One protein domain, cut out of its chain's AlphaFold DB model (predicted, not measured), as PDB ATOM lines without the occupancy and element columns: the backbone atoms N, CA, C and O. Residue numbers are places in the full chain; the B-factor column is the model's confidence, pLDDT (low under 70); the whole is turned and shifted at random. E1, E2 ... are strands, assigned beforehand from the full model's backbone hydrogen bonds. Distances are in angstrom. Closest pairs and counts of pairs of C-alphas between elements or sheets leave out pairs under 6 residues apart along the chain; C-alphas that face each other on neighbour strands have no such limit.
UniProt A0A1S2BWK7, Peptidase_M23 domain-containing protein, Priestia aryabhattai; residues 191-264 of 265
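This is residues 191 to 264 of the 265 residues of the protein "Peptidase_M23 domain-containing protein" of Priestia aryabhattai (UniProt A0A1S2BWK7). A zigzag of six strands side by side, E3 to E8, makes one strongly twisted sheet curled like part of a barrel, and a separate hairpin, E1 and E2, sits near E3, E4 and Tyr 229 of E5. The 74 printed residues hold eight named strands, E1 to E8 along the chain, and no named helix: the class is all strand. The larger sheet, in the order E3 - E4 - E5 - E6 - E7 - E8, is antiparallel throughout, a meander, each strand the antiparallel neighbour of the one before. The whole is only just compact, close to loose, with a radius of gyration of the C-alphas of 13.3 A and spans of 36 by 24 by 20 A.

Start at E1, residues 191 to 194, a hairpin with E2, residues 199 to 204; N 192 and O 201 are 2.8 A apart. Go on to E3, residues 212 to 216, an edge strand, and E4, residues 219 to 223, where N 214 and O 221 are 2.8 A apart. E5, residues 229 to 237, follows, with N 220 and O 234 at 2.8 A; its closest C-alphas with E2, Trp 200 and Tyr 229, are 5.3 A apart. Then look for E6, residues 242 to 247, with N 246 and O 233 at 2.8 A, E7, residues 252 to 256, with N 245 and O 254 at 2.8 A, and the other edge strand E8, residues 261 to 263, with N 255 and O 262 at 2.8 A. E1 and E8 are apart.

Find C-alpha 191 at (55.230, 116.007, 0.355), where E1 begins. E2 is 17.0 A long; E5, the longest strand by residues, runs 21.3 A from C-alpha 229 at (53.283, 119.453, 9.072). E8 ends at C-alpha 263, (55.869, 140.117, 15.692).

The two farthest C-alphas, Asp 196 and Gly 258, are 39.8 A apart. The printed part has no cut and no long link, and no printed residue is under 70 in pLDDT.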
ATOM      1  N   TRP A 191      56.405 115.935  -0.506       90.75
ATOM      2  CA  TRP A 191      55.230 116.007   0.355       90.75
ATOM      3  C   TRP A 191      54.273 114.872   0.069       90.75
ATOM      4  O   TRP A 191      53.884 114.651  -1.078       90.75
ATOM      5  N   VAL A 192      53.824 114.209   1.128       87.44
ATOM      6  CA  VAL A 192      52.792 113.198   1.004       87.44
ATOM      7  C   VAL A 192      51.785 113.250   2.142       87.44
ATOM      8  O   VAL A 192      52.135 113.179   3.325       87.44
ATOM      9  N   LEU A 193      50.515 113.302   1.753       85.00
ATOM     10  CA  LEU A 193      49.364 113.262   2.638       85.00
ATOM     11  C   LEU A 193      49.215 111.874   3.260       85.00
ATOM     12  O   LEU A 193      49.364 110.845   2.603       85.00
ATOM     13  N   ASP A 194      49.009 111.821   4.566       80.75
ATOM     14  CA  ASP A 194      48.459 110.652   5.235       80.75
ATOM     15  C   ASP A 194      46.940 110.734   5.173       80.75
ATOM     16  O   ASP A 194      46.347 111.591   5.819       80.75
ATOM     17  N   GLU A 195      46.326 109.874   4.363       78.75
ATOM     18  CA  GLU A 195      44.877 109.866   4.154       78.75
ATOM     19  C   GLU A 195      44.105 109.472   5.417       78.75
ATOM     20  O   GLU A 195      42.940 109.837   5.552       78.75
ATOM     21  N   ASP A 196      44.744 108.788   6.374       75.69
ATOM     22  CA  ASP A 196      44.070 108.425   7.619       75.69
ATOM     23  C   ASP A 196      44.038 109.569   8.625       75.69
ATOM     24  O   ASP A 196      43.003 109.801   9.247       75.69
ATOM     25  N   SER A 197      45.159 110.270   8.800       77.88
ATOM     26  CA  SER A 197      45.259 111.385   9.752       77.88
ATOM     27  C   SER A 197      44.982 112.755   9.127       77.88
ATOM     28  O   SER A 197      44.934 113.754   9.844       77.88
ATOM     29  N   GLY A 198      44.863 112.844   7.800       83.44
ATOM     30  CA  GLY A 198      44.785 114.108   7.060       83.44
ATOM     31  C   GLY A 198      46.060 114.956   7.146       83.44
ATOM     32  O   GLY A 198      46.052 116.132   6.782       83.44
ATOM     33  N   THR A 199      47.157 114.389   7.651       87.06
ATOM     34  CA  THR A 199      48.381 115.129   7.970       87.06
ATOM     35  C   THR A 199      49.413 114.994   6.860       87.06
ATOM     36  O   THR A 199      49.661 113.908   6.335       87.06
ATOM     37  N   TRP A 200      50.057 116.103   6.505       91.12
ATOM     38  CA  TRP A 200      51.150 116.110   5.536       91.12
ATOM     39  C   TRP A 200      52.490 115.798   6.197       91.12
ATOM     40  O   TRP A 200      52.800 116.303   7.275       91.12
ATOM     41  N   TYR A 201      53.303 115.007   5.505       89.19
ATOM     42  CA  TYR A 201      54.664 114.647   5.897       89.19
ATOM     43  C   TYR A 201      55.599 114.847   4.706       89.19
ATOM     44  O   TYR A 201      55.166 114.703   3.562       89.19
ATOM     45  N   TYR A 202      56.876 115.125   4.958       90.38
ATOM     46  CA  TYR A 202      57.880 115.244   3.903       90.38
ATOM     47  C   TYR A 202      58.929 114.139   4.001       90.38
ATOM     48  O   TYR A 202      59.417 113.827   5.093       90.38
ATOM     49  N   TYR A 203      59.290 113.568   2.855       87.31
ATOM     50  CA  TYR A 203      60.262 112.485   2.759       87.31
ATOM     51  C   TYR A 203      61.379 112.828   1.781       87.31
ATOM     52  O   TYR A 203      61.132 113.328   0.682       87.31
ATOM     53  N   ASN A 204      62.605 112.507   2.181       86.81
ATOM     54  CA  ASN A 204      63.795 112.635   1.352       86.81
ATOM     55  C   ASN A 204      64.526 111.291   1.314       86.81
ATOM     56  O   ASN A 204      64.910 110.765   2.356       86.81
ATOM     57  N   ASN A 205      64.665 110.721   0.120       79.31
ATOM     58  CA  ASN A 205      65.207 109.388  -0.143       79.31
ATOM     59  C   ASN A 205      64.586 108.305   0.750       79.31
ATOM     60  O   ASN A 205      65.284 107.498   1.356       79.31
ATOM     61  N   GLY A 206      63.257 108.329   0.877       73.81
ATOM     62  CA  GLY A 206      62.523 107.377   1.712       73.81
ATOM     63  C   GLY A 206      62.545 107.673   3.217       73.81
ATOM     64  O   GLY A 206      61.846 107.004   3.971       73.81
ATOM     65  N   ILE A 207      63.285 108.689   3.671       77.19
ATOM     66  CA  ILE A 207      63.422 109.024   5.093       77.19
ATOM     67  C   ILE A 207      62.473 110.166   5.457       77.19
ATOM     68  O   ILE A 207      62.549 111.259   4.883       77.19
ATOM     69  N   ARG A 208      61.603 109.927   6.448       85.69
ATOM     70  CA  ARG A 208      60.711 110.951   7.011       85.69
ATOM     71  C   ARG A 208      61.530 112.049   7.680       85.69
ATOM     72  O   ARG A 208      62.302 111.777   8.596       85.69
ATOM     73  N   GLN A 209      61.323 113.287   7.252       90.50
ATOM     74  CA  GLN A 209      61.961 114.446   7.865       90.50
ATOM     75  C   GLN A 209      61.221 114.846   9.144       90.50
ATOM     76  O   GLN A 209      59.991 114.857   9.178       90.50
ATOM     77  N   THR A 210      61.967 115.176  10.194       92.06
ATOM     78  CA  THR A 210      61.427 115.597  11.494       92.06
ATOM     79  C   THR A 210      62.144 116.848  11.998       92.06
ATOM     80  O   THR A 210      63.286 117.107  11.618       92.06
ATOM     81  N   ASN A 211      61.448 117.628  12.832       94.94
ATOM     82  CA  ASN A 211      61.949 118.789  13.577       94.94
ATOM     83  C   ASN A 211      62.734 119.820  12.739       94.94
ATOM     84  O   ASN A 211      63.843 120.213  13.100       94.94
ATOM     85  N   GLN A 212      62.191 120.233  11.593       97.25
ATOM     86  CA  GLN A 212      62.891 121.142  10.680       97.25
ATOM     87  C   GLN A 212      61.935 121.878   9.733       97.25
ATOM     88  O   GLN A 212      60.766 121.512   9.590       97.25
ATOM     89  N   PHE A 213      62.448 122.912   9.064       97.38
ATOM     90  CA  PHE A 213      61.769 123.554   7.942       97.38
ATOM     91  C   PHE A 213      62.150 122.884   6.621       97.38
ATOM     92  O   PHE A 213      63.323 122.659   6.338       97.38
ATOM     93  N   ILE A 214      61.146 122.626   5.791       97.81
ATOM     94  CA  ILE A 214      61.280 122.011   4.476       97.81
ATOM     95  C   ILE A 214      61.016 123.059   3.402       97.81
ATOM     96  O   ILE A 214      59.921 123.618   3.347       97.81
ATOM     97  N   SER A 215      61.995 123.293   2.529       96.31
ATOM     98  CA  SER A 215      61.835 124.182   1.377       96.31
ATOM     99  C   SER A 215      61.085 123.487   0.246       96.31
ATOM    100  O   SER A 215      61.426 122.380  -0.172       96.31
ATOM    101  N   THR A 216      60.046 124.126  -0.276       95.75
ATOM    102  CA  THR A 216      59.312 123.687  -1.464       95.75
ATOM    103  C   THR A 216      58.814 124.920  -2.204       95.75
ATOM    104  O   THR A 216      58.055 125.714  -1.655       95.75
ATOM    105  N   ASN A 217      59.255 125.094  -3.454       93.81
ATOM    106  CA  ASN A 217      58.852 126.205  -4.325       93.81
ATOM    107  C   ASN A 217      58.993 127.596  -3.666       93.81
ATOM    108  O   ASN A 217      58.103 128.436  -3.766       93.81
ATOM    109  N   GLY A 218      60.099 127.834  -2.951       94.12
ATOM    110  CA  GLY A 218      60.384 129.126  -2.307       94.12
ATOM    111  C   GLY A 218      59.634 129.386  -0.993       94.12
ATOM    112  O   GLY A 218      59.838 130.432  -0.380       94.12
ATOM    113  N   THR A 219      58.815 128.435  -0.534       97.69
ATOM    114  CA  THR A 219      58.168 128.465   0.784       97.69
ATOM    115  C   THR A 219      58.784 127.401   1.682       97.69
ATOM    116  O   THR A 219      59.081 126.293   1.241       97.69
ATOM    117  N   TRP A 220      58.981 127.737   2.950       98.12
ATOM    118  CA  TRP A 220      59.532 126.853   3.964       98.12
ATOM    119  C   TRP A 220      58.443 126.447   4.945       98.12
ATOM    120  O   TRP A 220      57.853 127.305   5.593       98.12
ATOM    121  N   TYR A 221      58.196 125.148   5.085       98.25
ATOM    122  CA  TYR A 221      57.122 124.594   5.915       98.25
ATOM    123  C   TYR A 221      57.698 123.827   7.102       98.25
ATOM    124  O   TYR A 221      58.601 123.010   6.926       98.25
ATOM    125  N   TYR A 222      57.178 124.053   8.307       97.94
ATOM    126  CA  TYR A 222      57.700 123.412   9.514       97.94
ATOM    127  C   TYR A 222      57.036 122.062   9.794       97.94
ATOM    128  O   TYR A 222      55.806 121.984   9.941       97.94
ATOM    129  N   VAL A 223      57.858 121.018   9.944       95.81
ATOM    130  CA  VAL A 223      57.455 119.691  10.429       95.81
ATOM    131  C   VAL A 223      57.942 119.466  11.863       95.81
ATOM    132  O   VAL A 223      59.075 119.802  12.204       95.81
ATOM    133  N   ASN A 224      57.093 118.896  12.722       92.88
ATOM    134  CA  ASN A 224      57.408 118.691  14.143       92.88
ATOM    135  C   ASN A 224      58.337 117.481  14.393       92.88
ATOM    136  O   ASN A 224      58.791 116.819  13.459       92.88
ATOM    137  N   ASN A 225      58.590 117.148  15.663       88.75
ATOM    138  CA  ASN A 225      59.432 116.010  16.075       88.75
ATOM    139  C   ASN A 225      58.961 114.643  15.547       88.75
ATOM    140  O   ASN A 225      59.757 113.713  15.462       88.75
ATOM    141  N   PHE A 226      57.690 114.526  15.159       81.75
ATOM    142  CA  PHE A 226      57.105 113.326  14.556       81.75
ATOM    143  C   PHE A 226      57.017 113.411  13.020       81.75
ATOM    144  O   PHE A 226      56.588 112.461  12.366       81.75
ATOM    145  N   GLY A 227      57.436 114.538  12.434       88.62
ATOM    146  CA  GLY A 227      57.435 114.812  10.996       88.62
ATOM    147  C   GLY A 227      56.121 115.368  10.450       88.62
ATOM    148  O   GLY A 227      56.013 115.595   9.247       88.62
ATOM    149  N   ALA A 228      55.130 115.599  11.311       90.69
ATOM    150  CA  ALA A 228      53.841 116.146  10.911       90.69
ATOM    151  C   ALA A 228      53.964 117.639  10.583       90.69
ATOM    152  O   ALA A 228      54.519 118.412  11.373       90.69
ATOM    153  N   TYR A 229      53.415 118.048   9.438       95.25
ATOM    154  CA  TYR A 229      53.283 119.453   9.072       95.25
ATOM    155  C   TYR A 229      52.415 120.192  10.090       95.25
ATOM    156  O   TYR A 229      51.287 119.805  10.380       95.25
ATOM    157  N   THR A 230      52.952 121.283  10.626       96.12
ATOM    158  CA  THR A 230      52.333 122.026  11.734       96.12
ATOM    159  C   THR A 230      51.379 123.132  11.286       96.12
ATOM    160  O   THR A 230      50.836 123.857  12.119       96.12
ATOM    161  N   GLY A 231      51.236 123.353   9.979       96.25
ATOM    162  CA  GLY A 231      50.587 124.553   9.453       96.25
ATOM    163  C   GLY A 231      51.471 125.805   9.482       96.25
ATOM    164  O   GLY A 231      51.058 126.821   8.937       96.25
ATOM    165  N   SER A 232      52.658 125.760  10.104       98.06
ATOM    166  CA  SER A 232      53.568 126.912  10.164       98.06
ATOM    167  C   SER A 232      54.435 126.966   8.912       98.06
ATOM    168  O   SER A 232      55.001 125.945   8.508       98.06
ATOM    169  N   TYR A 233      54.570 128.146   8.314       98.31
ATOM    170  CA  TYR A 233      55.353 128.337   7.095       98.31
ATOM    171  C   TYR A 233      55.883 129.762   6.972       98.31
ATOM    172  O   TYR A 233      55.259 130.703   7.462       98.31
ATOM    173  N   TYR A 234      57.011 129.935   6.286       98.12
ATOM    174  CA  TYR A 234      57.505 131.251   5.897       98.12
ATOM    175  C   TYR A 234      57.910 131.313   4.429       98.12
ATOM    176  O   TYR A 234      58.305 130.318   3.824       98.12
ATOM    177  N   TYR A 235      57.828 132.505   3.854       97.94
ATOM    178  CA  TYR A 235      58.208 132.787   2.472       97.94
ATOM    179  C   TYR A 235      58.759 134.210   2.368       97.94
ATOM    180  O   TYR A 235      58.594 135.014   3.290       97.94
ATOM    181  N   PHE A 236      59.445 134.523   1.270       97.50
ATOM    182  CA  PHE A 236      59.853 135.896   0.979       97.50
ATOM    183  C   PHE A 236      58.681 136.658   0.350       97.50
ATOM    184  O   PHE A 236      58.210 136.291  -0.727       97.50
ATOM    185  N   ASP A 237      58.191 137.701   1.018       96.19
ATOM    186  CA  ASP A 237      57.111 138.544   0.508       96.19
ATOM    187  C   ASP A 237      57.700 139.637  -0.396       96.19
ATOM    188  O   ASP A 237      58.333 140.584   0.074       96.19
ATOM    189  N   ASN A 238      57.475 139.517  -1.707       94.81
ATOM    190  CA  ASN A 238      57.980 140.472  -2.699       94.81
ATOM    191  C   ASN A 238      57.351 141.870  -2.585       94.81
ATOM    192  O   ASN A 238      57.962 142.843  -3.013       94.81
ATOM    193  N   THR A 239      56.150 142.012  -2.026       95.88
ATOM    194  CA  THR A 239      55.527 143.331  -1.834       95.88
ATOM    195  C   THR A 239      56.136 144.040  -0.632       95.88
ATOM    196  O   THR A 239      56.385 145.242  -0.676       95.88
ATOM    197  N   ARG A 240      56.395 143.292   0.442       93.56
ATOM    198  CA  ARG A 240      56.934 143.825   1.700       93.56
ATOM    199  C   ARG A 240      58.464 143.849   1.761       93.56
ATOM    200  O   ARG A 240      59.013 144.518   2.630       93.56
ATOM    201  N   GLN A 241      59.135 143.145   0.848       95.19
ATOM    202  CA  GLN A 241      60.595 143.020   0.758       95.19
ATOM    203  C   GLN A 241      61.238 142.400   2.016       95.19
ATOM    204  O   GLN A 241      62.339 142.773   2.418       95.19
ATOM    205  N   TYR A 242      60.562 141.435   2.648       95.12
ATOM    206  CA  TYR A 242      61.112 140.663   3.768       95.12
ATOM    207  C   TYR A 242      60.502 139.263   3.872       95.12
ATOM    208  O   TYR A 242      59.446 138.976   3.307       95.12
ATOM    209  N   TYR A 243      61.149 138.380   4.637       97.25
ATOM    210  CA  TYR A 243      60.571 137.080   4.972       97.25
ATOM    211  C   TYR A 243      59.445 137.214   5.991       97.25
ATOM    212  O   TYR A 243      59.605 137.876   7.022       97.25
ATOM    213  N   ARG A 244      58.331 136.540   5.713       97.38
ATOM    214  CA  ARG A 244      57.106 136.565   6.507       97.38
ATOM    215  C   ARG A 244      56.772 135.151   6.969       97.38
ATOM    216  O   ARG A 244      56.670 134.251   6.141       97.38
ATOM    217  N   LEU A 245      56.631 134.960   8.276       98.06
ATOM    218  CA  LEU A 245      56.361 133.681   8.932       98.06
ATOM    219  C   LEU A 245      54.952 133.685   9.512       98.06
ATOM    220  O   LEU A 245      54.638 134.508  10.371       98.06
ATOM    221  N   TRP A 246      54.140 132.720   9.104       98.19
ATOM    222  CA  TRP A 246      52.958 132.317   9.849       98.19
ATOM    223  C   TRP A 246      53.358 131.274  10.889       98.19
ATOM    224  O   TRP A 246      53.841 130.191  10.542       98.19
ATOM    225  N   TRP A 247      53.149 131.586  12.168       97.25
ATOM    226  CA  TRP A 247      53.464 130.675  13.265       97.25
ATOM    227  C   TRP A 247      52.187 130.142  13.910       97.25
ATOM    228  O   TRP A 247      51.539 130.847  14.691       97.25
ATOM    229  N   THR A 248      51.838 128.886  13.606       96.62
ATOM    230  CA  THR A 248      50.600 128.246  14.083       96.62
ATOM    231  C   THR A 248      50.450 128.271  15.603       96.62
ATOM    232  O   THR A 248      49.359 128.616  16.050       96.62
ATOM    233  N   PRO A 249      51.488 127.986  16.424       94.62
ATOM    234  CA  PRO A 249      51.332 127.974  17.880       94.62
ATOM    235  C   PRO A 249      50.813 129.290  18.469       94.62
ATOM    236  O   PRO A 249      50.094 129.270  19.460       94.62
ATOM    237  N   THR A 250      51.155 130.430  17.860       96.00
ATOM    238  CA  THR A 250      50.666 131.748  18.303       96.00
ATOM    239  C   THR A 250      49.575 132.328  17.408       96.00
ATOM    240  O   THR A 250      49.055 133.389  17.734       96.00
ATOM    241  N   GLN A 251      49.273 131.681  16.279       96.25
ATOM    242  CA  GLN A 251      48.346 132.154  15.241       96.25
ATOM    243  C   GLN A 251      48.609 133.607  14.812       96.25
ATOM    244  O   GLN A 251      47.696 134.425  14.704       96.25
ATOM    245  N   ARG A 252      49.887 133.951  14.621       97.31
ATOM    246  CA  ARG A 252      50.339 135.319  14.333       97.31
ATOM    247  C   ARG A 252      51.373 135.334  13.218       97.31
ATOM    248  O   ARG A 252      52.085 134.349  13.004       97.31
ATOM    249  N   TRP A 253      51.454 136.484  12.555       97.62
ATOM    250  CA  TRP A 253      52.485 136.789  11.574       97.62
ATOM    251  C   TRP A 253      53.719 137.385  12.241       97.62
ATOM    252  O   TRP A 253      53.621 138.202  13.157       97.62
ATOM    253  N   TYR A 254      54.884 136.972  11.761       98.00
ATOM    254  CA  TYR A 254      56.178 137.498  12.161       98.00
ATOM    255  C   TYR A 254      56.951 137.903  10.914       98.00
ATOM    256  O   TYR A 254      56.873 137.241   9.878       98.00
ATOM    257  N   ARG A 255      57.760 138.952  11.028       97.50
ATOM    258  CA  ARG A 255      58.698 139.372   9.987       97.50
ATOM    259  C   ARG A 255      60.132 139.112  10.421       97.50
ATOM    260  O   ARG A 255      60.464 139.250  11.599       97.50
ATOM    261  N   TRP A 256      60.991 138.763   9.473       97.06
ATOM    262  CA  TRP A 256      62.426 138.662   9.715       97.06
ATOM    263  C   TRP A 256      63.065 140.052   9.680       97.06
ATOM    264  O   TRP A 256      62.932 140.765   8.687       97.06
ATOM    265  N   ASN A 257      63.771 140.443  10.742       94.12
ATOM    266  CA  ASN A 257      64.457 141.742  10.812       94.12
ATOM    267  C   ASN A 257      65.953 141.684  10.438       94.12
ATOM    268  O   ASN A 257      66.661 142.669  10.628       94.12
ATOM    269  N   GLY A 258      66.444 140.533   9.962       92.31
ATOM    270  CA  GLY A 258      67.866 140.280   9.696       92.31
ATOM    271  C   GLY A 258      68.561 139.427  10.763       92.31
ATOM    272  O   GLY A 258      69.580 138.814  10.465       92.31
ATOM    273  N   SER A 259      67.993 139.336  11.969       94.56
ATOM    274  CA  SER A 259      68.571 138.584  13.098       94.56
ATOM    275  C   SER A 259      67.586 137.629  13.768       94.56
ATOM    276  O   SER A 259      67.980 136.563  14.235       94.56
ATOM    277  N   MET A 260      66.303 137.994  13.813       95.50
ATOM    278  CA  MET A 260      65.262 137.198  14.445       95.50
ATOM    279  C   MET A 260      63.884 137.479  13.841       95.50
ATOM    280  O   MET A 260      63.657 138.483  13.155       95.50
ATOM    281  N   TRP A 261      62.947 136.586  14.150       96.38
ATOM    282  CA  TRP A 261      61.527 136.784  13.897       96.38
ATOM    283  C   TRP A 261      60.948 137.732  14.942       96.38
ATOM    284  O   TRP A 261      61.020 137.466  16.141       96.38
ATOM    285  N   VAL A 262      60.361 138.835  14.486       96.81
ATOM    286  CA  VAL A 262      59.657 139.800  15.339       96.81
ATOM    287  C   VAL A 262      58.188 139.842  14.953       96.81
ATOM    288  O   VAL A 262      57.858 139.660  13.781       96.81
ATOM    289  N   LEU A 263      57.309 140.052  15.935       97.06
ATOM    290  CA  LEU A 263      55.869 140.117  15.692       97.06
ATOM    291  C   LEU A 263      55.567 141.198  14.647       97.06
ATOM    292  O   LEU A 263      56.076 142.317  14.733       97.06
ATOM    293  N   GLU A 264      54.768 140.841  13.648       91.81
ATOM    294  CA  GLU A 264      54.292 141.786  12.649       91.81
ATOM    295  C   GLU A 264      53.095 142.547  13.231       91.81
ATOM    296  O   GLU A 264      52.101 141.936  13.628       91.81
TER     297      GLU A 264